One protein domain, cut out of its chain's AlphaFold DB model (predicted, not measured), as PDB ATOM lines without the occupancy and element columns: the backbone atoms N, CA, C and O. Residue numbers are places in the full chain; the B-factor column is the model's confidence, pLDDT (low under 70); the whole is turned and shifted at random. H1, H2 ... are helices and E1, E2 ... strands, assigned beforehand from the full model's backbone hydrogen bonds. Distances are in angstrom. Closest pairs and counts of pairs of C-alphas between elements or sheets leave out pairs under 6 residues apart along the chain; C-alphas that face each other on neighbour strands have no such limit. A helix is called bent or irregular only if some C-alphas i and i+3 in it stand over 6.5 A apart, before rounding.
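This is residues 44 to 200 of the 573 residues of an uncharacterized protein of Pseudomonas sp. SST3 (UniProt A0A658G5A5). Two lobes of unequal size are joined through a thin neck of extended chain: the smaller lobe is a two-strand ribbon, E1 and E4, with H1, H2 and the short H8 about it, and the larger is a cluster of five crossed helices, H3 to H7, with the small strand hairpin E2 and E3 at its side nearest the neck. The chain passes from the smaller lobe to the larger after E1 and comes back just before E4. The printed part has 157 residues, with eight named helices and four named strands in the order H1 H2 E1 E2 E3 H3 H4 H5 H6 H7 E4 H8; the class is mostly helix. Each of the two sheets, E1 - E4 and E2 - E3, is an antiparallel pair. The whole is compact, with a radius of gyration of the C-alphas of 16.8 A, and spans 52 by 35 by 28 A.

Begin at C-alpha 81, at (-56.166, 18.626, -50.451), where E1 runs through residues 81 to 85 over 13.3 A; its partner E4, residues 190 to 194, also measures 13.3 A. Before E1 look for H1, residues 44 to 54, 14.9 A long from C-alpha 44 at (-48.219, 26.792, -62.373), and H2, residues 68 to 79, 16.9 A long. After E1 come E2, residues 90 to 92, and E3, residues 103 to 105. Then find H3 at residues 106 to 114, H4 at 117 to 124, H5 at 134 to 141 and H6 at 147 to 156, which is 14.1 A long. H7, residues 161 to 173, is the longest helix at 19.1 A, and it is irregular: C-alphas 169 and 172 are 7.9 A apart. H8, residues 197 to 200, ends at C-alpha 200, (-63.668, 12.799, -41.633).

Between E1 and E4, antiparallel at 142 degrees, look for N 82 and O 193 at 2.9 A and N 191 and O 84 at 2.8 A. The closest C-alphas of H1 and E4, Leu 49 and Ile 192, are 7.6 A apart. H2 touches H1 with residues 74 to 78 alone, closest at the C-alphas of Ile 53 and Val 74, 5.5 A, at a steep tilt of 52 degrees, opposite ways. H2 and H8 only just touch, with 3 pairs of C-alphas within 8 A, the closest those of Leu 79 and Arg 198, 5.5 A. Across the hairpin E2 and E3, antiparallel at 148 degrees, N 91 and O 104 are 2.8 A apart. Residues 90 to 91 of E2 also pair with residues 184 to 185, antiparallel. H3 and H4 form a helical hairpin, closest at the C-alphas of Leu 112 and Leu 120, 5.0 A. H4 touches H5, with the C-alphas of Ile 121 and Ala 134 5.7 A apart. H7 touches H5 with residues 169 to 173 alone, closest at the C-alphas of Asp 140 and Ser 172, 5.3 A. H6 touches H7 at a steep tilt of 66 degrees, closest at the C-alphas of Leu 154 and Arg 164, 5.3 A. H1 and H7 are apart. Every O i to N i+4 pair is within hydrogen-bond range in H1 to H6; in H7 5 of 9 are, and H8 is too short for such a pair.

The two C-alphas farthest apart, those of Asp 67 and Arg 115, stand 53.2 A from each other. The printed part has no cut. The links H1 to H2, 13 residues, and H7 to E4, 16 residues, are long. The mean pLDDT of the printed part is 80.8, and 39 residues are under 70, among them residues 51 to 69 and 194 to 200.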
ATOM      1  N   ARG A  44     -49.028  27.249 -63.505       67.81
ATOM      2  CA  ARG A  44     -48.219  26.792 -62.373       67.81
ATOM      3  C   ARG A  44     -49.100  26.143 -61.312       67.81
ATOM      4  O   ARG A  44     -48.747  25.072 -60.835       67.81
ATOM      5  N   THR A  45     -50.269  26.705 -61.016       69.56
ATOM      6  CA  THR A  45     -51.273  26.076 -60.147       69.56
ATOM      7  C   THR A  45     -51.718  24.719 -60.697       69.56
ATOM      8  O   THR A  45     -51.774  23.740 -59.949       69.56
ATOM      9  N   VAL A  46     -51.957  24.619 -62.011       72.75
ATOM     10  CA  VAL A  46     -52.303  23.339 -62.657       72.75
ATOM     11  C   VAL A  46     -51.159  22.332 -62.541       72.75
ATOM     12  O   VAL A  46     -51.401  21.183 -62.179       72.75
ATOM     13  N   LEU A  47     -49.913  22.743 -62.794       69.88
ATOM     14  CA  LEU A  47     -48.767  21.851 -62.629       69.88
ATOM     15  C   LEU A  47     -48.620  21.387 -61.176       69.88
ATOM     16  O   LEU A  47     -48.483  20.191 -60.942       69.88
ATOM     17  N   LEU A  48     -48.671  22.299 -60.203       69.31
ATOM     18  CA  LEU A  48     -48.536  21.951 -58.789       69.31
ATOM     19  C   LEU A  48     -49.600  20.937 -58.366       69.31
ATOM     20  O   LEU A  48     -49.283  20.016 -57.616       69.31
ATOM     21  N   LEU A  49     -50.831  21.071 -58.874       71.06
ATOM     22  CA  LEU A  49     -51.884  20.077 -58.683       71.06
ATOM     23  C   LEU A  49     -51.514  18.734 -59.321       71.06
ATOM     24  O   LEU A  49     -51.627  17.708 -58.658       71.06
ATOM     25  N   LEU A  50     -51.060  18.730 -60.578       70.44
ATOM     26  CA  LEU A  50     -50.665  17.512 -61.289       70.44
ATOM     27  C   LEU A  50     -49.513  16.785 -60.583       70.44
ATOM     28  O   LEU A  50     -49.586  15.581 -60.378       70.44
ATOM     29  N   GLU A  51     -48.482  17.492 -60.133       67.94
ATOM     30  CA  GLU A  51     -47.365  16.901 -59.385       67.94
ATOM     31  C   GLU A  51     -47.803  16.364 -58.026       67.94
ATOM     32  O   GLU A  51     -47.410  15.267 -57.619       67.94
ATOM     33  N   ALA A  52     -48.654  17.129 -57.341       64.69
ATOM     34  CA  ALA A  52     -49.245  16.761 -56.067       64.69
ATOM     35  C   ALA A  52     -50.042  15.456 -56.127       64.69
ATOM     36  O   ALA A  52     -50.036  14.719 -55.141       64.69
ATOM     37  N   ILE A  53     -50.730  15.196 -57.242       64.31
ATOM     38  CA  ILE A  53     -51.517  13.973 -57.448       64.31
ATOM     39  C   ILE A  53     -50.725  12.865 -58.146       64.31
ATOM     40  O   ILE A  53     -51.109  11.703 -58.060       64.31
ATOM     41  N   GLN A  54     -49.623  13.191 -58.828       66.19
ATOM     42  CA  GLN A  54     -48.781  12.209 -59.507       66.19
ATOM     43  C   GLN A  54     -47.856  11.465 -58.536       66.19
ATOM     44  O   GLN A  54     -47.401  10.368 -58.853       66.19
ATOM     45  N   GLN A  55     -47.566  12.022 -57.357       60.59
ATOM     46  CA  GLN A  55     -46.779  11.346 -56.325       60.59
ATOM     47  C   GLN A  55     -47.678  10.734 -55.244       60.59
ATOM     48  O   GLN A  55     -48.235  11.453 -54.420       60.59
ATOM     49  N   TYR A  56     -47.747   9.402 -55.190       57.75
ATOM     50  CA  TYR A  56     -48.403   8.663 -54.104       57.75
ATOM     51  C   TYR A  56     -47.380   7.783 -53.382       57.75
ATOM     52  O   TYR A  56     -46.665   7.012 -54.017       57.75
ATOM     53  N   GLU A  57     -47.251   7.946 -52.060       54.41
ATOM     54  CA  GLU A  57     -46.267   7.236 -51.216       54.41
ATOM     55  C   GLU A  57     -44.817   7.256 -51.756       54.41
ATOM     56  O   GLU A  57     -44.035   6.325 -51.560       54.41
ATOM     57  N   GLY A  58     -44.428   8.331 -52.449       55.50
ATOM     58  CA  GLY A  58     -43.094   8.472 -53.044       55.50
ATOM     59  C   GLY A  58     -42.901   7.745 -54.381       55.50
ATOM     60  O   GLY A  58     -41.778   7.686 -54.877       55.50
ATOM     61  N   ARG A  59     -43.971   7.213 -54.984       53.47
ATOM     62  CA  ARG A  59     -43.974   6.644 -56.340       53.47
ATOM     63  C   ARG A  59     -44.655   7.596 -57.318       53.47
ATOM     64  O   ARG A  59     -45.712   8.147 -57.024       53.47
ATOM     65  N   THR A  60     -44.056   7.761 -58.493       61.91
ATOM     66  CA  THR A  60     -44.640   8.527 -59.597       61.91
ATOM     67  C   THR A  60     -45.655   7.663 -60.344       61.91
ATOM     68  O   THR A  60     -45.308   6.608 -60.876       61.91
ATOM     69  N   LEU A  61     -46.904   8.113 -60.410       63.25
ATOM     70  CA  LEU A  61     -47.955   7.497 -61.207       63.25
ATOM     71  C   LEU A  61     -47.730   7.826 -62.690       63.25
ATOM     72  O   LEU A  61     -47.554   8.983 -63.086       63.25
ATOM     73  N   SER A  62     -47.717   6.794 -63.533       59.22
ATOM     74  CA  SER A  62     -47.666   6.962 -64.985       59.22
ATOM     75  C   SER A  62     -49.082   7.101 -65.524       59.22
ATOM     76  O   SER A  62     -49.844   6.136 -65.499       59.22
ATOM     77  N   TYR A  63     -49.418   8.265 -66.085       54.56
ATOM     78  CA  TYR A  63     -50.731   8.486 -66.699       54.56
ATOM     79  C   TYR A  63     -51.015   7.542 -67.879       54.56
ATOM     80  O   TYR A  63     -52.166   7.253 -68.184       54.56
ATOM     81  N   ARG A  64     -49.966   7.014 -68.525       44.53
ATOM     82  CA  ARG A  64     -50.080   6.039 -69.622       44.53
ATOM     83  C   ARG A  64     -50.483   4.638 -69.140       44.53
ATOM     84  O   ARG A  64     -50.916   3.831 -69.954       44.53
ATOM     85  N   ALA A  65     -50.308   4.353 -67.852       53.56
ATOM     86  CA  ALA A  65     -50.603   3.070 -67.221       53.56
ATOM     87  C   ALA A  65     -51.572   3.229 -66.035       53.56
ATOM     88  O   ALA A  65     -51.536   2.416 -65.113       53.56
ATOM     89  N   LEU A  66     -52.393   4.289 -66.038       59.94
ATOM     90  CA  LEU A  66     -53.503   4.457 -65.099       59.94
ATOM     91  C   LEU A  66     -54.499   3.309 -65.313       59.94
ATOM     92  O   LEU A  66     -55.307   3.349 -66.237       59.94
ATOM     93  N   ASP A  67     -54.414   2.287 -64.472       64.44
ATOM     94  CA  ASP A  67     -55.506   1.357 -64.211       64.44
ATOM     95  C   ASP A  67     -56.396   1.954 -63.098       64.44
ATOM     96  O   ASP A  67     -56.102   2.995 -62.498       64.44
ATOM     97  N   VAL A  68     -57.515   1.294 -62.827       66.38
ATOM     98  CA  VAL A  68     -58.514   1.697 -61.828       66.38
ATOM     99  C   VAL A  68     -57.891   1.941 -60.445       66.38
ATOM    100  O   VAL A  68     -58.313   2.853 -59.732       66.38
ATOM    101  N   GLU A  69     -56.859   1.174 -60.078       66.38
ATOM    102  CA  GLU A  69     -56.116   1.344 -58.821       66.38
ATOM    103  C   GLU A  69     -55.484   2.729 -58.703       66.38
ATOM    104  O   GLU A  69     -55.665   3.428 -57.705       66.38
ATOM    105  N   GLN A  70     -54.786   3.168 -59.750       70.12
ATOM    106  CA  GLN A  70     -54.117   4.462 -59.752       70.12
ATOM    107  C   GLN A  70     -55.115   5.630 -59.681       70.12
ATOM    108  O   GLN A  70     -54.805   6.648 -59.064       70.12
ATOM    109  N   ILE A  71     -56.322   5.488 -60.241       68.38
ATOM    110  CA  ILE A  71     -57.381   6.510 -60.149       68.38
ATOM    111  C   ILE A  71     -57.917   6.625 -58.724       68.38
ATOM    112  O   ILE A  71     -58.126   7.738 -58.237       68.38
ATOM    113  N   GLY A  72     -58.091   5.492 -58.037       68.12
ATOM    114  CA  GLY A  72     -58.450   5.472 -56.621       68.12
ATOM    115  C   GLY A  72     -57.459   6.261 -55.766       68.12
ATOM    116  O   GLY A  72     -57.869   7.115 -54.982       68.12
ATOM    117  N   TYR A  73     -56.158   6.058 -55.983       70.44
ATOM    118  CA  TYR A  73     -55.111   6.796 -55.269       70.44
ATOM    119  C   TYR A  73     -55.092   8.293 -55.590       70.44
ATOM    120  O   TYR A  73     -54.930   9.111 -54.684       70.44
ATOM    121  N   VAL A  74     -55.292   8.668 -56.858       70.31
ATOM    122  CA  VAL A  74     -55.407  10.082 -57.252       70.31
ATOM    123  C   VAL A  74     -56.584  10.742 -56.538       70.31
ATOM    124  O   VAL A  74     -56.441  11.843 -56.009       70.31
ATOM    125  N   TYR A  75     -57.730  10.066 -56.472       71.56
ATOM    126  CA  TYR A  75     -58.904  10.572 -55.771       71.56
ATOM    127  C   TYR A  75     -58.670  10.746 -54.270       71.56
ATOM    128  O   TYR A  75     -58.987  11.801 -53.724       71.56
ATOM    129  N   GLU A  76     -58.064   9.763 -53.604       69.25
ATOM    130  CA  GLU A  76     -57.682   9.915 -52.198       69.25
ATOM    131  C   GLU A  76     -56.763  11.117 -51.983       69.25
ATOM    132  O   GLU A  76     -57.001  11.915 -51.079       69.25
ATOM    133  N   GLY A  77     -55.729  11.259 -52.818       67.81
ATOM    134  CA  GLY A  77     -54.781  12.367 -52.730       67.81
ATOM    135  C   GLY A  77     -55.439  13.729 -52.964       67.81
ATOM    136  O   GLY A  77     -55.034  14.720 -52.355       67.81
ATOM    137  N   LEU A  78     -56.482  13.782 -53.801       68.19
ATOM    138  CA  LEU A  78     -57.308  14.975 -53.980       68.19
ATOM    139  C   LEU A  78     -58.141  15.287 -52.732       68.19
ATOM    140  O   LEU A  78     -58.220  16.450 -52.365       68.19
ATOM    141  N   LEU A  79     -58.706  14.287 -52.046       69.06
ATOM    142  CA  LEU A  79     -59.472  14.494 -50.804       69.06
ATOM    143  C   LEU A  79     -58.611  14.937 -49.612       69.06
ATOM    144  O   LEU A  79     -59.122  15.496 -48.644       69.06
ATOM    145  N   GLU A  80     -57.300  14.696 -49.648       67.25
ATOM    146  CA  GLU A  80     -56.371  15.255 -48.655       67.25
ATOM    147  C   GLU A  80     -56.093  16.741 -48.868       67.25
ATOM    148  O   GLU A  80     -55.488  17.391 -48.011       67.25
ATOM    149  N   ARG A  81     -56.492  17.277 -50.021       71.12
ATOM    150  CA  ARG A  81     -56.166  18.626 -50.451       71.12
ATOM    151  C   ARG A  81     -57.432  19.460 -50.556       71.12
ATOM    152  O   ARG A  81     -58.467  19.011 -51.024       71.12
ATOM    153  N   THR A  82     -57.335  20.707 -50.134       70.19
ATOM    154  CA  THR A  82     -58.410  21.686 -50.278       70.19
ATOM    155  C   THR A  82     -57.865  22.960 -50.901       70.19
ATOM    156  O   THR A  82     -56.656  23.212 -50.877       70.19
ATOM    157  N   VAL A  83     -58.749  23.751 -51.501       76.19
ATOM    158  CA  VAL A  83     -58.390  25.044 -52.077       76.19
ATOM    159  C   VAL A  83     -58.711  26.125 -51.057       76.19
ATOM    160  O   VAL A  83     -59.856  26.269 -50.635       76.19
ATOM    161  N   ALA A  84     -57.703  26.902 -50.678       78.50
ATOM    162  CA  ALA A  84     -57.870  28.094 -49.859       78.50
ATOM    163  C   ALA A  84     -57.591  29.343 -50.696       78.50
ATOM    164  O   ALA A  84     -56.811  29.305 -51.648       78.50
ATOM    165  N   ARG A  85     -58.215  30.458 -50.325       83.69
ATOM    166  CA  ARG A  85     -57.894  31.775 -50.875       83.69
ATOM    167  C   ARG A  85     -57.011  32.518 -49.881       83.69
ATOM    168  O   ARG A  85     -57.326  32.553 -48.694       83.69
ATOM    169  N   THR A  86     -55.905  33.082 -50.349       86.25
ATOM    170  CA  THR A  86     -54.997  33.856 -49.502       86.25
ATOM    171  C   THR A  86     -55.617  35.214 -49.175       86.25
ATOM    172  O   THR A  86     -56.004  35.970 -50.060       86.25
ATOM    173  N   GLU A  87     -55.702  35.564 -47.893       89.12
ATOM    174  CA  GLU A  87     -56.178  36.897 -47.478       89.12
ATOM    175  C   GLU A  87     -55.107  37.978 -47.657       89.12
ATOM    176  O   GLU A  87     -55.401  39.170 -47.690       89.12
ATOM    177  N   ARG A  88     -53.841  37.555 -47.720       92.50
ATOM    178  CA  ARG A  88     -52.643  38.396 -47.776       92.50
ATOM    179  C   ARG A  88     -51.561  37.677 -48.573       92.50
ATOM    180  O   ARG A  88     -51.656  36.473 -48.812       92.50
ATOM    181  N   VAL A  89     -50.500  38.396 -48.930       93.44
ATOM    182  CA  VAL A  89     -49.308  37.790 -49.539       93.44
ATOM    183  C   VAL A  89     -48.793  36.663 -48.641       93.44
ATOM    184  O   VAL A  89     -48.431  36.886 -47.483       93.44
ATOM    185  N   THR A  90     -48.780  35.451 -49.184       93.06
ATOM    186  CA  THR A  90     -48.478  34.217 -48.458       93.06
ATOM    187  C   THR A  90     -47.290  33.530 -49.109       93.06
ATOM    188  O   THR A  90     -47.199  33.469 -50.331       93.06
ATOM    189  N   VAL A  91     -46.377  33.000 -48.304       93.25
ATOM    190  CA  VAL A  91     -45.212  32.250 -48.776       93.25
ATOM    191  C   VAL A  91     -45.258  30.826 -48.239       93.25
ATOM    192  O   VAL A  91     -45.751  30.588 -47.132       93.25
ATOM    193  N   GLU A  92     -44.743  29.874 -49.012       91.12
ATOM    194  CA  GLU A  92     -44.614  28.486 -48.568       91.12
ATOM    195  C   GLU A  92     -43.168  28.186 -48.189       91.12
ATOM    196  O   GLU A  92     -42.250  28.361 -48.987       91.12
ATOM    197  N   LEU A  93     -42.959  27.727 -46.959       92.31
ATOM    198  CA  LEU A  93     -41.654  27.373 -46.418       92.31
ATOM    199  C   LEU A  93     -41.356  25.885 -46.623       92.31
ATOM    200  O   LEU A  93     -42.239  25.028 -46.546       92.31
ATOM    201  N   THR A  94     -40.080  25.561 -46.819       89.50
ATOM    202  CA  THR A  94     -39.607  24.176 -46.890       89.50
ATOM    203  C   THR A  94     -39.774  23.504 -45.527       89.50
ATOM    204  O   THR A  94     -39.113  23.885 -44.561       89.50
ATOM    205  N   GLY A  95     -40.648  22.497 -45.445       86.56
ATOM    206  CA  GLY A  95     -40.929  21.730 -44.229       86.56
ATOM    207  C   GLY A  95     -40.174  20.400 -44.135       86.56
ATOM    208  O   GLY A  95     -39.780  19.810 -45.138       86.56
ATOM    209  N   GLY A  96     -39.985  19.913 -42.907       83.25
ATOM    210  CA  GLY A  96     -39.529  18.554 -42.619       83.25
ATOM    211  C   GLY A  96     -40.644  17.510 -42.766       83.25
ATOM    212  O   GLY A  96     -41.813  17.832 -42.991       83.25
ATOM    213  N   LYS A  97     -40.296  16.225 -42.610       74.31
ATOM    214  CA  LYS A  97     -41.252  15.114 -42.764       74.31
ATOM    215  C   LYS A  97     -42.438  15.268 -41.798       74.31
ATOM    216  O   LYS A  97     -42.270  15.279 -40.579       74.31
ATOM    217  N   GLY A  98     -43.648  15.361 -42.353       68.50
ATOM    218  CA  GLY A  98     -44.896  15.488 -41.594       68.50
ATOM    219  C   GLY A  98     -45.165  16.880 -41.010       68.50
ATOM    220  O   GLY A  98     -45.907  16.969 -40.026       68.50
ATOM    221  N   ALA A  99     -44.538  17.938 -41.540       78.69
ATOM    222  CA  ALA A  99     -44.888  19.323 -41.222       78.69
ATOM    223  C   ALA A  99     -46.336  19.617 -41.646       78.69
ATOM    224  O   ALA A  99     -46.744  19.244 -42.742       78.69
ATOM    225  N   LYS A 100     -47.111  20.257 -40.764       70.50
ATOM    226  CA  LYS A 100     -48.521  20.602 -41.025       70.50
ATOM    227  C   LYS A 100     -48.726  22.081 -41.349       70.50
ATOM    228  O   LYS A 100     -49.716  22.428 -41.979       70.50
ATOM    229  N   LYS A 101     -47.799  22.943 -40.924       85.12
ATOM    230  CA  LYS A 101     -47.846  24.389 -41.139       85.12
ATOM    231  C   LYS A 101     -46.629  24.817 -41.952       85.12
ATOM    232  O   LYS A 101     -45.549  25.013 -41.405       85.12
ATOM    233  N   THR A 102     -46.804  24.930 -43.264       87.62
ATOM    234  CA  THR A 102     -45.769  25.411 -44.197       87.62
ATOM    235  C   THR A 102     -46.113  26.758 -44.822       87.62
ATOM    236  O   THR A 102     -45.223  27.421 -45.339       87.62
ATOM    237  N   LEU A 103     -47.370  27.194 -44.742       89.12
ATOM    238  CA  LEU A 103     -47.847  28.456 -45.304       89.12
ATOM    239  C   LEU A 103     -47.849  29.555 -44.240       89.12
ATOM    240  O   LEU A 103     -48.409  29.378 -43.156       89.12
ATOM    241  N   TYR A 104     -47.231  30.690 -44.561       92.50
ATOM    242  CA  TYR A 104     -47.113  31.843 -43.670       92.50
ATOM    243  C   TYR A 104     -47.417  33.134 -44.428       92.50
ATOM    244  O   TYR A 104     -46.957  33.320 -45.552       92.50
ATOM    245  N   ALA A 105     -48.145  34.055 -43.796       93.81
ATOM    246  CA  ALA A 105     -48.240  35.421 -44.301       93.81
ATOM    247  C   ALA A 105     -46.844  36.065 -44.272       93.81
ATOM    248  O   ALA A 105     -46.155  35.990 -43.249       93.81
ATOM    249  N   LEU A 106     -46.433  36.705 -45.370       95.19
ATOM    250  CA  LEU A 106     -45.095  37.301 -45.488       95.19
ATOM    251  C   LEU A 106     -44.835  38.318 -44.367       95.19
ATOM    252  O   LEU A 106     -43.805  38.280 -43.705       95.19
ATOM    253  N   GLU A 107     -45.829  39.149 -44.071       94.12
ATOM    254  CA  GLU A 107     -45.781  40.136 -42.987       94.12
ATOM    255  C   GLU A 107     -45.532  39.525 -41.598       94.12
ATOM    256  O   GLU A 107     -44.896  40.149 -40.750       94.12
ATOM    257  N   ALA A 108     -46.008  38.301 -41.347       92.56
ATOM    258  CA  ALA A 108     -45.817  37.641 -40.064       92.56
ATOM    259  C   ALA A 108     -44.345  37.242 -39.901       92.56
ATOM    260  O   ALA A 108     -43.773  37.415 -38.824       92.56
ATOM    261  N   LEU A 109     -43.714  36.792 -40.991       93.44
ATOM    262  CA  LEU A 109     -42.276  36.534 -41.035       93.44
ATOM    263  C   LEU A 109     -41.477  37.834 -40.894       93.44
ATOM    264  O   LEU A 109     -40.527  37.870 -40.118       93.44
ATOM    265  N   GLU A 110     -41.895  38.924 -41.545       94.19
ATOM    266  CA  GLU A 110     -41.268  40.250 -41.404       94.19
ATOM    267  C   GLU A 110     -41.339  40.776 -39.957       94.19
ATOM    268  O   GLU A 110     -40.390  41.380 -39.453       94.19
ATOM    269  N   VAL A 111     -42.458  40.559 -39.256       94.06
ATOM    270  CA  VAL A 111     -42.604  40.919 -37.834       94.06
ATOM    271  C   VAL A 111     -41.674  40.086 -36.956       94.06
ATOM    272  O   VAL A 111     -41.012  40.647 -36.082       94.06
ATOM    273  N   LEU A 112     -41.600  38.773 -37.180       91.81
ATOM    274  CA  LEU A 112     -40.708  37.885 -36.430       91.81
ATOM    275  C   LEU A 112     -39.236  38.220 -36.681       91.81
ATOM    276  O   LEU A 112     -38.471  38.341 -35.731       91.81
ATOM    277  N   HIS A 113     -38.858  38.458 -37.936       91.12
ATOM    278  CA  HIS A 113     -37.496  38.821 -38.314       91.12
ATOM    279  C   HIS A 113     -37.062  40.151 -37.683       91.12
ATOM    280  O   HIS A 113     -35.967  40.242 -37.133       91.12
ATOM    281  N   ARG A 114     -37.951  41.156 -37.641       91.81
ATOM    282  CA  ARG A 114     -37.692  42.434 -36.947       91.81
ATOM    283  C   ARG A 114     -37.514  42.296 -35.434       91.81
ATOM    284  O   ARG A 114     -36.843  43.130 -34.835       91.81
ATOM    285  N   ARG A 115     -38.103  41.272 -34.803       90.69
ATOM    286  CA  ARG A 115     -37.901  40.969 -33.370       90.69
ATOM    287  C   ARG A 115     -36.555  40.292 -33.088       90.69
ATOM    288  O   ARG A 115     -36.183  40.174 -31.924       90.69
ATOM    289  N   GLY A 116     -35.840  39.871 -34.129       90.44
ATOM    290  CA  GLY A 116     -34.547  39.204 -34.050       90.44
ATOM    291  C   GLY A 116     -34.581  37.809 -34.669       90.44
ATOM    292  O   GLY A 116     -35.590  37.104 -34.628       90.44
ATOM    293  N   GLU A 117     -33.445  37.390 -35.216       87.69
ATOM    294  CA  GLU A 117     -33.310  36.123 -35.940       87.69
ATOM    295  C   GLU A 117     -33.626  34.900 -35.062       87.69
ATOM    296  O   GLU A 117     -34.342  33.994 -35.485       87.69
ATOM    297  N   GLU A 118     -33.214  34.919 -33.792       89.56
ATOM    298  CA  GLU A 118     -33.538  33.858 -32.827       89.56
ATOM    299  C   GLU A 118     -35.044  33.758 -32.527       89.56
ATOM    300  O   GLU A 118     -35.554  32.664 -32.296       89.56
ATOM    301  N   ALA A 119     -35.791  34.869 -32.572       89.69
ATOM    302  CA  ALA A 119     -37.244  34.835 -32.392       89.69
ATOM    303  C   ALA A 119     -37.934  34.132 -33.573       89.69
ATOM    304  O   ALA A 119     -38.828  33.309 -33.367       89.69
ATOM    305  N   LEU A 120     -37.479  34.408 -34.800       90.88
ATOM    306  CA  LEU A 120     -37.944  33.730 -36.010       90.88
ATOM    307  C   LEU A 120     -37.605  32.231 -35.980       90.88
ATOM    308  O   LEU A 120     -38.471  31.399 -36.251       90.88
ATOM    309  N   ILE A 121     -36.370  31.874 -35.618       91.50
ATOM    310  CA  ILE A 121     -35.921  30.476 -35.550       91.50
ATOM    311  C   ILE A 121     -36.719  29.688 -34.505       91.50
ATOM    312  O   ILE A 121     -37.138  28.563 -34.786       91.50
ATOM    313  N   ASN A 122     -36.960  30.255 -33.321       89.19
ATOM    314  CA  ASN A 122     -37.725  29.584 -32.266       89.19
ATOM    315  C   ASN A 122     -39.175  29.315 -32.689       89.19
ATOM    316  O   ASN A 122     -39.671  28.208 -32.487       89.19
ATOM    317  N   GLU A 123     -39.830  30.277 -33.343       89.38
ATOM    318  CA  GLU A 123     -41.193  30.094 -33.854       89.38
ATOM    319  C   GLU A 123     -41.245  29.028 -34.961       89.38
ATOM    320  O   GLU A 123     -42.101  28.143 -34.953       89.38
ATOM    321  N   LEU A 124     -40.302  29.068 -35.910       89.62
ATOM    322  CA  LEU A 124     -40.273  28.134 -37.039       89.62
ATOM    323  C   LEU A 124     -39.806  26.719 -36.649       89.62
ATOM    324  O   LEU A 124     -40.188  25.747 -37.303       89.62
ATOM    325  N   SER A 125     -39.011  26.571 -35.589       88.38
ATOM    326  CA  SER A 125     -38.571  25.261 -35.078       88.38
ATOM    327  C   SER A 125     -39.536  24.623 -34.072       88.38
ATOM    328  O   SER A 125     -39.297  23.497 -33.630       88.38
ATOM    329  N   GLY A 126     -40.642  25.300 -33.741       84.25
ATOM    330  CA  GLY A 126     -41.687  24.777 -32.865       84.25
ATOM    331  C   GLY A 126     -42.304  23.458 -33.357       84.25
ATOM    332  O   GLY A 126     -42.305  23.146 -34.551       84.25
ATOM    333  N   ALA A 127     -42.869  22.680 -32.426       73.75
ATOM    334  CA  ALA A 127     -43.407  21.338 -32.694       73.75
ATOM    335  C   ALA A 127     -44.497  21.309 -33.789       73.75
ATOM    336  O   ALA A 127     -44.576  20.344 -34.558       73.75
ATOM    337  N   ASP A 128     -45.283  22.387 -33.890       78.56
ATOM    338  CA  ASP A 128     -46.394  22.541 -34.839       78.56
ATOM    339  C   ASP A 128     -46.061  23.414 -36.065       78.56
ATOM    340  O   ASP A 128     -46.931  23.658 -36.901       78.56
ATOM    341  N   ALA A 129     -44.816  23.884 -36.193       85.00
ATOM    342  CA  ALA A 129     -44.365  24.735 -37.294       85.00
ATOM    343  C   ALA A 129     -43.882  23.897 -38.501       85.00
ATOM    344  O   ALA A 129     -44.530  22.926 -38.910       85.00
ATOM    345  N   ILE A 130     -42.720  24.233 -39.072       87.25
ATOM    346  CA  ILE A 130     -42.191  23.575 -40.277       87.25
ATOM    347  C   ILE A 130     -41.444  22.263 -39.980       87.25
ATOM    348  O   ILE A 130     -40.926  21.638 -40.901       87.25
ATOM    349  N   LYS A 131     -41.379  21.814 -38.714       85.81
ATOM    350  CA  LYS A 131     -40.669  20.593 -38.268       85.81
ATOM    351  C   LYS A 131     -39.223  20.495 -38.771       85.81
ATOM    352  O   LYS A 131     -38.754  19.431 -39.183       85.81
ATOM    353  N   ARG A 132     -38.510  21.617 -38.739       89.38
ATOM    354  CA  ARG A 132     -37.073  21.691 -39.020       89.38
ATOM    355  C   ARG A 132     -36.327  22.087 -37.753       89.38
ATOM    356  O   ARG A 132     -36.855  22.824 -36.928       89.38
ATOM    357  N   SER A 133     -35.102  21.590 -37.590       89.44
ATOM    358  CA  SER A 133     -34.276  21.962 -36.441       89.44
ATOM    359  C   SER A 133     -33.842  23.427 -36.535       89.44
ATOM    360  O   SER A 133     -33.585  23.935 -37.628       89.44
ATOM    361  N   ALA A 134     -33.693  24.082 -35.382       90.12
ATOM    362  CA  ALA A 134     -33.231  25.467 -35.294       90.12
ATOM    363  C   ALA A 134     -31.922  25.704 -36.074       90.12
ATOM    364  O   ALA A 134     -31.808  26.662 -36.834       90.12
ATOM    365  N   GLY A 135     -30.961  24.776 -35.973       89.19
ATOM    366  CA  GLY A 135     -29.695  24.861 -36.706       89.19
ATOM    367  C   GLY A 135     -29.843  24.759 -38.229       89.19
ATOM    368  O   GLY A 135     -29.108  25.420 -38.955       89.19
ATOM    369  N   ALA A 136     -30.804  23.974 -38.730       89.00
ATOM    370  CA  ALA A 136     -31.057  23.882 -40.168       89.00
ATOM    371  C   ALA A 136     -31.694  25.165 -40.723       89.00
ATOM    372  O   ALA A 136     -31.387  25.547 -41.847       89.00
ATOM    373  N   ILE A 137     -32.561  25.812 -39.939       90.94
ATOM    374  CA  ILE A 137     -33.194  27.089 -40.300       90.94
ATOM    375  C   ILE A 137     -32.148  28.206 -40.306       90.94
ATOM    376  O   ILE A 137     -32.050  28.930 -41.291       90.94
ATOM    377  N   ARG A 138     -31.315  28.287 -39.258       93.12
ATOM    378  CA  ARG A 138     -30.221  29.266 -39.169       93.12
ATOM    379  C   ARG A 138     -29.281  29.179 -40.371       93.12
ATOM    380  O   ARG A 138     -29.018  30.175 -41.027       93.12
ATOM    381  N   LYS A 139     -28.864  27.961 -40.731       92.12
ATOM    382  CA  LYS A 139     -27.994  27.727 -41.892       92.12
ATOM    383  C   LYS A 139     -28.597  28.225 -43.212       92.12
ATOM    384  O   LYS A 139     -27.856  28.649 -44.091       92.12
ATOM    385  N   ASP A 140     -29.914  28.117 -43.382       89.75
ATOM    386  CA  ASP A 140     -30.573  28.620 -44.589       89.75
ATOM    387  C   ASP A 140     -30.701  30.149 -44.568       89.75
ATOM    388  O   ASP A 140     -30.513  30.761 -45.613       89.75
ATOM    389  N   LEU A 141     -30.959  30.771 -43.413       89.25
ATOM    390  CA  LEU A 141     -30.980  32.236 -43.273       89.25
ATOM    391  C   LEU A 141     -29.605  32.868 -43.545       89.25
ATOM    392  O   LEU A 141     -29.520  33.908 -44.190       89.25
ATOM    393  N   GLU A 142     -28.526  32.198 -43.140       89.69
ATOM    394  CA  GLU A 142     -27.141  32.623 -43.396       89.69
ATOM    395  C   GLU A 142     -26.677  32.366 -44.846       89.69
ATOM    396  O   GLU A 142     -25.591  32.799 -45.246       89.69
ATOM    397  N   ARG A 143     -27.455  31.633 -45.658       89.31
ATOM    398  CA  ARG A 143     -27.056  31.272 -47.025       89.31
ATOM    399  C   ARG A 143     -27.100  32.501 -47.935       89.31
ATOM    400  O   ARG A 143     -28.140  33.134 -48.095       89.31
ATOM    401  N   THR A 144     -25.994  32.768 -48.627       85.75
ATOM    402  CA  THR A 144     -25.919  33.847 -49.618       85.75
ATOM    403  C   THR A 144     -26.804  33.553 -50.825       85.75
ATOM    404  O   THR A 144     -26.692  32.484 -51.428       85.75
ATOM    405  N   VAL A 145     -27.634  34.526 -51.186       86.19
ATOM    406  CA  VAL A 145     -28.507  34.487 -52.361       86.19
ATOM    407  C   VAL A 145     -27.749  35.005 -53.578       86.19
ATOM    408  O   VAL A 145     -27.210  36.112 -53.545       86.19
ATOM    409  N   ASP A 146     -27.709  34.222 -54.654       88.69
ATOM    410  CA  ASP A 146     -27.107  34.658 -55.916       88.69
ATOM    411  C   ASP A 146     -28.092  35.444 -56.810       88.69
ATOM    412  O   ASP A 146     -29.309  35.469 -56.599       88.69
ATOM    413  N   ALA A 147     -27.562  36.107 -57.845       87.88
ATOM    414  CA  ALA A 147     -28.364  36.916 -58.767       87.88
ATOM    415  C   ALA A 147     -29.399  36.092 -59.559       87.88
ATOM    416  O   ALA A 147     -30.441  36.618 -59.950       87.88
ATOM    417  N   VAL A 148     -29.142  34.799 -59.790       89.06
ATOM    418  CA  VAL A 148     -30.072  33.905 -60.493       89.06
ATOM    419  C   VAL A 148     -31.267  33.596 -59.596       89.06
ATOM    420  O   VAL A 148     -32.411  33.675 -60.043       89.06
ATOM    421  N   GLN A 149     -31.021  33.296 -58.324       89.00
ATOM    422  CA  GLN A 149     -32.042  33.060 -57.309       89.00
ATOM    423  C   GLN A 149     -32.896  34.311 -57.069       89.00
ATOM    424  O   GLN A 149     -34.123  34.207 -57.033       89.00
ATOM    425  N   ALA A 150     -32.278  35.494 -57.003       88.50
ATOM    426  CA  ALA A 150     -32.999  36.763 -56.902       88.50
ATOM    427  C   ALA A 150     -33.895  37.028 -58.131       88.50
ATOM    428  O   ALA A 150     -35.048  37.430 -57.978       88.50
ATOM    429  N   ASN A 151     -33.419  36.727 -59.345       90.12
ATOM    430  CA  ASN A 151     -34.234  36.846 -60.564       90.12
ATOM    431  C   ASN A 151     -35.397  35.845 -60.607       90.12
ATOM    432  O   ASN A 151     -36.494  36.175 -61.065       90.12
ATOM    433  N   ARG A 152     -35.189  34.619 -60.114       91.38
ATOM    434  CA  ARG A 152     -36.275  33.638 -59.978       91.38
ATOM    435  C   ARG A 152     -37.328  34.107 -58.982       91.38
ATOM    436  O   ARG A 152     -38.514  33.939 -59.252       91.38
ATOM    437  N   LEU A 153     -36.914  34.726 -57.878       91.69
ATOM    438  CA  LEU A 153     -37.835  35.341 -56.928       91.69
ATOM    439  C   LEU A 153     -38.624  36.485 -57.576       91.69
ATOM    440  O   LEU A 153     -39.844  36.488 -57.486       91.69
ATOM    441  N   LEU A 154     -37.965  37.389 -58.308       91.69
ATOM    442  CA  LEU A 154     -38.644  38.472 -59.032       91.69
ATOM    443  C   LEU A 154     -39.682  37.938 -60.030       91.69
ATOM    444  O   LEU A 154     -40.792  38.455 -60.122       91.69
ATOM    445  N   THR A 155     -39.339  36.860 -60.737       88.44
ATOM    446  CA  THR A 155     -40.272  36.178 -61.642       88.44
ATOM    447  C   THR A 155     -41.464  35.595 -60.875       88.44
ATOM    448  O   THR A 155     -42.602  35.742 -61.311       88.44
ATOM    449  N   ALA A 156     -41.226  34.976 -59.712       86.75
ATOM    450  CA  ALA A 156     -42.286  34.458 -58.844       86.75
ATOM    451  C   ALA A 156     -43.183  35.570 -58.268       86.75
ATOM    452  O   ALA A 156     -44.365  35.337 -58.035       86.75
ATOM    453  N   CYS A 157     -42.647  36.779 -58.105       89.31
ATOM    454  CA  CYS A 157     -43.379  37.989 -57.730       89.31
ATOM    455  C   CYS A 157     -44.049  38.690 -58.928       89.31
ATOM    456  O   CYS A 157     -44.482  39.829 -58.794       89.31
ATOM    457  N   ALA A 158     -44.118  38.054 -60.104       86.62
ATOM    458  CA  ALA A 158     -44.683  38.627 -61.330       86.62
ATOM    459  C   ALA A 158     -44.063  39.983 -61.741       86.62
ATOM    460  O   ALA A 158     -44.730  40.821 -62.344       86.62
ATOM    461  N   GLY A 159     -42.777  40.191 -61.434       87.50
ATOM    462  CA  GLY A 159     -42.058  41.433 -61.730       87.50
ATOM    463  C   GLY A 159     -42.201  42.532 -60.672       87.50
ATOM    464  O   GLY A 159     -41.650  43.610 -60.866       87.50
ATOM    465  N   ASP A 160     -42.891  42.275 -59.558       91.38
ATOM    466  CA  ASP A 160     -42.982  43.208 -58.432       91.38
ATOM    467  C   ASP A 160     -41.655  43.246 -57.648       91.38
ATOM    468  O   ASP A 160     -41.292  42.305 -56.932       91.38
ATOM    469  N   GLU A 161     -40.904  44.338 -57.817       93.50
ATOM    470  CA  GLU A 161     -39.613  44.549 -57.155       93.50
ATOM    471  C   GLU A 161     -39.748  44.770 -55.645       93.50
ATOM    472  O   GLU A 161     -38.914  44.268 -54.890       93.50
ATOM    473  N   GLU A 162     -40.810  45.446 -55.192       93.75
ATOM    474  CA  GLU A 162     -41.043  45.712 -53.770       93.75
ATOM    475  C   GLU A 162     -41.347  44.406 -53.034       93.75
ATOM    476  O   GLU A 162     -40.758  44.103 -51.992       93.75
ATOM    477  N   LEU A 163     -42.222  43.579 -53.608       92.56
ATOM    478  CA  LEU A 163     -42.524  42.261 -53.066       92.56
ATOM    479  C   LEU A 163     -41.288  41.349 -53.063       92.56
ATOM    480  O   LEU A 163     -41.060  40.624 -52.090       92.56
ATOM    481  N   ARG A 164     -40.474  41.400 -54.124       93.62
ATOM    482  CA  ARG A 164     -39.214  40.651 -54.197       93.62
ATOM    483  C   ARG A 164     -38.269  41.047 -53.068       93.62
ATOM    484  O   ARG A 164     -37.744  40.158 -52.404       93.62
ATOM    485  N   ASP A 165     -38.071  42.339 -52.829       93.44
ATOM    486  CA  ASP A 165     -37.147  42.826 -51.796       93.44
ATOM    487  C   ASP A 165     -37.612  42.454 -50.386       93.44
ATOM    488  O   ASP A 165     -36.804  42.054 -49.548       93.44
ATOM    489  N   ARG A 166     -38.925  42.482 -50.149       94.81
ATOM    490  CA  ARG A 166     -39.538  42.025 -48.895       94.81
ATOM    491  C   ARG A 166     -39.356  40.530 -48.640       94.81
ATOM    492  O   ARG A 166     -39.147  40.113 -47.502       94.81
ATOM    493  N   ALA A 167     -39.439  39.710 -49.685       94.00
ATOM    494  CA  ALA A 167     -39.302  38.260 -49.575       94.00
ATOM    495  C   ALA A 167     -37.846  37.766 -49.601       94.00
ATOM    496  O   ALA A 167     -37.568  36.655 -49.142       94.00
ATOM    497  N   LEU A 168     -36.915  38.579 -50.111       93.62
ATOM    498  CA  LEU A 168     -35.505  38.230 -50.291       93.62
ATOM    499  C   LEU A 168     -34.822  37.683 -49.019       93.62
ATOM    500  O   LEU A 168     -34.137  36.665 -49.141       93.62
ATOM    501  N   PRO A 169     -35.041  38.242 -47.804       92.94
ATOM    502  CA  PRO A 169     -34.441  37.722 -46.568       92.94
ATOM    503  C   PRO A 169     -34.851  36.282 -46.230       92.94
ATOM    504  O   PRO A 169     -34.161  35.595 -45.484       92.94
ATOM    505  N   PHE A 170     -35.976  35.813 -46.772       94.25
ATOM    506  CA  PHE A 170     -36.535  34.492 -46.488       94.25
ATOM    507  C   PHE A 170     -36.321  33.498 -47.630       94.25
ATOM    508  O   PHE A 170     -36.730  32.345 -47.505       94.25
ATOM    509  N   LEU A 171     -35.687  33.904 -48.736       93.00
ATOM    510  CA  LEU A 171     -35.637  33.136 -49.984       93.00
ATOM    511  C   LEU A 171     -35.135  31.699 -49.799       93.00
ATOM    512  O   LEU A 171     -35.739  30.762 -50.309       93.00
ATOM    513  N   SER A 172     -34.062  31.514 -49.031       91.75
ATOM    514  CA  SER A 172     -33.477  30.195 -48.759       91.75
ATOM    515  C   SER A 172     -34.368  29.283 -47.904       91.75
ATOM    516  O   SER A 172     -34.140  28.075 -47.866       91.75
ATOM    517  N   LEU A 173     -35.374  29.841 -47.223       92.69
ATOM    518  CA  LEU A 173     -36.389  29.085 -46.487       92.69
ATOM    519  C   LEU A 173     -37.585  28.714 -47.367       92.69
ATOM    520  O   LEU A 173     -38.304  27.769 -47.030       92.69
ATOM    521  N   LEU A 174     -37.810  29.440 -48.465       93.19
ATOM    522  CA  LEU A 174     -38.952  29.214 -49.338       93.19
ATOM    523  C   LEU A 174     -38.850  27.848 -50.011       93.19
ATOM    524  O   LEU A 174     -37.793  27.416 -50.476       93.19
ATOM    525  N   ARG A 175     -39.983  27.161 -50.074       89.88
ATOM    526  CA  ARG A 175     -40.140  25.986 -50.916       89.88
ATOM    527  C   ARG A 175     -40.108  26.431 -52.375       89.88
ATOM    528  O   ARG A 175     -40.599  27.505 -52.724       89.88
ATOM    529  N   THR A 176     -39.520  25.598 -53.223       87.25
ATOM    530  CA  THR A 176     -39.487  25.808 -54.671       87.25
ATOM    531  C   THR A 176     -40.361  24.784 -55.385       87.25
ATOM    532  O   THR A 176     -40.587  23.686 -54.871       87.25
ATOM    533  N   ASP A 177     -40.878  25.165 -56.550       78.06
ATOM    534  CA  ASP A 177     -41.501  24.222 -57.481       78.06
ATOM    535  C   ASP A 177     -40.452  23.393 -58.243       78.06
ATOM    536  O   ASP A 177     -39.242  23.581 -58.083       78.06
ATOM    537  N   SER A 178     -40.907  22.482 -59.104       69.94
ATOM    538  CA  SER A 178     -40.036  21.602 -59.895       69.94
ATOM    539  C   SER A 178     -39.128  22.315 -60.898       69.94
ATOM    540  O   SER A 178     -38.160  21.720 -61.372       69.94
ATOM    541  N   TRP A 179     -39.389  23.587 -61.209       74.56
ATOM    542  CA  TRP A 179     -38.507  24.417 -62.035       74.56
ATOM    543  C   TRP A 179     -37.590  25.319 -61.198       74.56
ATOM    544  O   TRP A 179     -36.776  26.072 -61.738       74.56
ATOM    545  N   GLY A 180     -37.667  25.207 -59.870       83.19
ATOM    546  CA  GLY A 180     -36.814  25.916 -58.932       83.19
ATOM    547  C   GLY A 180     -37.243  27.359 -58.674       83.19
ATOM    548  O   GLY A 180     -36.398  28.145 -58.234       83.19
ATOM    549  N   TYR A 181     -38.500  27.728 -58.950       86.69
ATOM    550  CA  TYR A 181     -39.043  29.040 -58.590       86.69
ATOM    551  C   TYR A 181     -39.623  29.014 -57.170       86.69
ATOM    552  O   TYR A 181     -40.342  28.073 -56.828       86.69
ATOM    553  N   PRO A 182     -39.371  30.044 -56.344       91.25
ATOM    554  CA  PRO A 182     -39.934  30.133 -54.998       91.25
ATOM    555  C   PRO A 182     -41.465  30.206 -55.007       91.25
ATOM    556  O   PRO A 182     -42.064  30.812 -55.902       91.25
ATOM    557  N   LEU A 183     -42.100  29.593 -54.012       89.69
ATOM    558  CA  LEU A 183     -43.551  29.601 -53.836       89.69
ATOM    559  C   LEU A 183     -43.985  30.829 -53.022       89.69
ATOM    560  O   LEU A 183     -43.938  30.842 -51.790       89.69
ATOM    561  N   ILE A 184     -44.401  31.861 -53.756       90.94
ATOM    562  CA  ILE A 184     -45.035  33.083 -53.258       90.94
ATOM    563  C   ILE A 184     -46.394  33.215 -53.925       90.94
ATOM    564  O   ILE A 184     -46.516  33.082 -55.141       90.94
ATOM    565  N   TYR A 185     -47.396  33.510 -53.112       88.81
ATOM    566  CA  TYR A 185     -48.775  33.667 -53.524       88.81
ATOM    567  C   TYR A 185     -49.215  35.103 -53.226       88.81
ATOM    568  O   TYR A 185     -49.107  35.540 -52.072       88.81
ATOM    569  N   PRO A 186     -49.693  35.859 -54.231       87.94
ATOM    570  CA  PRO A 186     -50.216  37.199 -54.000       87.94
ATOM    571  C   PRO A 186     -51.461  37.151 -53.109       87.94
ATOM    572  O   PRO A 186     -52.010  36.085 -52.820       87.94
ATOM    573  N   GLN A 187     -51.904  38.319 -52.650       86.94
ATOM    574  CA  GLN A 187     -53.214  38.438 -52.019       86.94
ATOM    575  C   GLN A 187     -54.304  37.969 -52.997       86.94
ATOM    576  O   GLN A 187     -54.194  38.199 -54.200       86.94
ATOM    577  N   ASP A 188     -55.340  37.315 -52.471       83.12
ATOM    578  CA  ASP A 188     -56.471  36.765 -53.223       83.12
ATOM    579  C   ASP A 188     -56.133  35.608 -54.181       83.12
ATOM    580  O   ASP A 188     -56.980  35.187 -54.970       83.12
ATOM    581  N   ALA A 189     -54.931  35.040 -54.079       81.31
ATOM    582  CA  ALA A 189     -54.536  33.852 -54.822       81.31
ATOM    583  C   ALA A 189     -55.241  32.595 -54.299       81.31
ATOM    584  O   ALA A 189     -55.462  32.431 -53.097       81.31
ATOM    585  N   PHE A 190     -55.536  31.665 -55.204       78.56
ATOM    586  CA  PHE A 190     -55.968  30.320 -54.839       78.56
ATOM    587  C   PHE A 190     -54.749  29.430 -54.616       78.56
ATOM    588  O   PHE A 190     -53.851  29.382 -55.454       78.56
ATOM    589  N   ILE A 191     -54.724  28.715 -53.495       75.69
ATOM    590  CA  ILE A 191     -53.635  27.810 -53.128       75.69
ATOM    591  C   ILE A 191     -54.173  26.453 -52.701       75.69
ATOM    592  O   ILE A 191     -55.278  26.343 -52.169       75.69
ATOM    593  N   ILE A 192     -53.363  25.416 -52.903       72.69
ATOM    594  CA  ILE A 192     -53.681  24.051 -52.489       72.69
ATOM    595  C   ILE A 192     -53.079  23.813 -51.106       72.69
ATOM    596  O   ILE A 192     -51.862  23.881 -50.932       72.69
ATOM    597  N   THR A 193     -53.918  23.505 -50.123       71.31
ATOM    598  CA  THR A 193     -53.509  23.223 -48.740       71.31
ATOM    599  C   THR A 193     -53.967  21.825 -48.329       71.31
ATOM    600  O   THR A 193     -54.748  21.190 -49.033       71.31
ATOM    601  N   THR A 194     -53.457  21.295 -47.216       65.88
ATOM    602  CA  THR A 194     -53.926  20.009 -46.678       65.88
ATOM    603  C   THR A 194     -55.201  20.205 -45.860       65.88
ATOM    604  O   THR A 194     -55.174  20.933 -44.865       65.88
ATOM    605  N   GLY A 195     -56.289  19.543 -46.254       60.81
ATOM    606  CA  GLY A 195     -57.565  19.528 -45.535       60.81
ATOM    607  C   GLY A 195     -57.670  18.375 -44.527       60.81
ATOM    608  O   GLY A 195     -56.873  17.436 -44.539       60.81
ATOM    609  N   SER A 196     -58.664  18.430 -43.636       54.28
ATOM    610  CA  SER A 196     -59.017  17.326 -42.725       54.28
ATOM    611  C   SER A 196     -59.955  16.285 -43.352       54.28
ATOM    612  O   SER A 196     -60.188  15.240 -42.741       54.28
ATOM    613  N   ASP A 197     -60.461  16.553 -44.558       54.16
ATOM    614  CA  ASP A 197     -61.624  15.882 -45.146       54.16
ATOM    615  C   ASP A 197     -61.446  14.361 -45.256       54.16
ATOM    616  O   ASP A 197     -62.329  13.626 -44.827       54.16
ATOM    617  N   ARG A 198     -60.269  13.854 -45.662       56.16
ATOM    618  CA  ARG A 198     -60.010  12.397 -45.752       56.16
ATOM    619  C   ARG A 198     -60.254  11.632 -44.441       56.16
ATOM    620  O   ARG A 198     -60.785  10.524 -44.466       56.16
ATOM    621  N   ARG A 199     -59.861  12.187 -43.285       51.66
ATOM    622  CA  ARG A 199     -60.075  11.521 -41.978       51.66
ATOM    623  C   ARG A 199     -61.532  11.574 -41.536       51.66
ATOM    624  O   ARG A 199     -61.948  10.720 -40.759       51.66
ATOM    625  N   GLU A 200     -62.267  12.583 -41.990       50.59
ATOM    626  CA  GLU A 200     -63.668  12.799 -41.633       50.59
ATOM    627  C   GLU A 200     -64.618  12.016 -42.552       50.59
ATOM    628  O   GLU A 200     -65.678  11.595 -42.095       50.59
TER     629      GLU A 200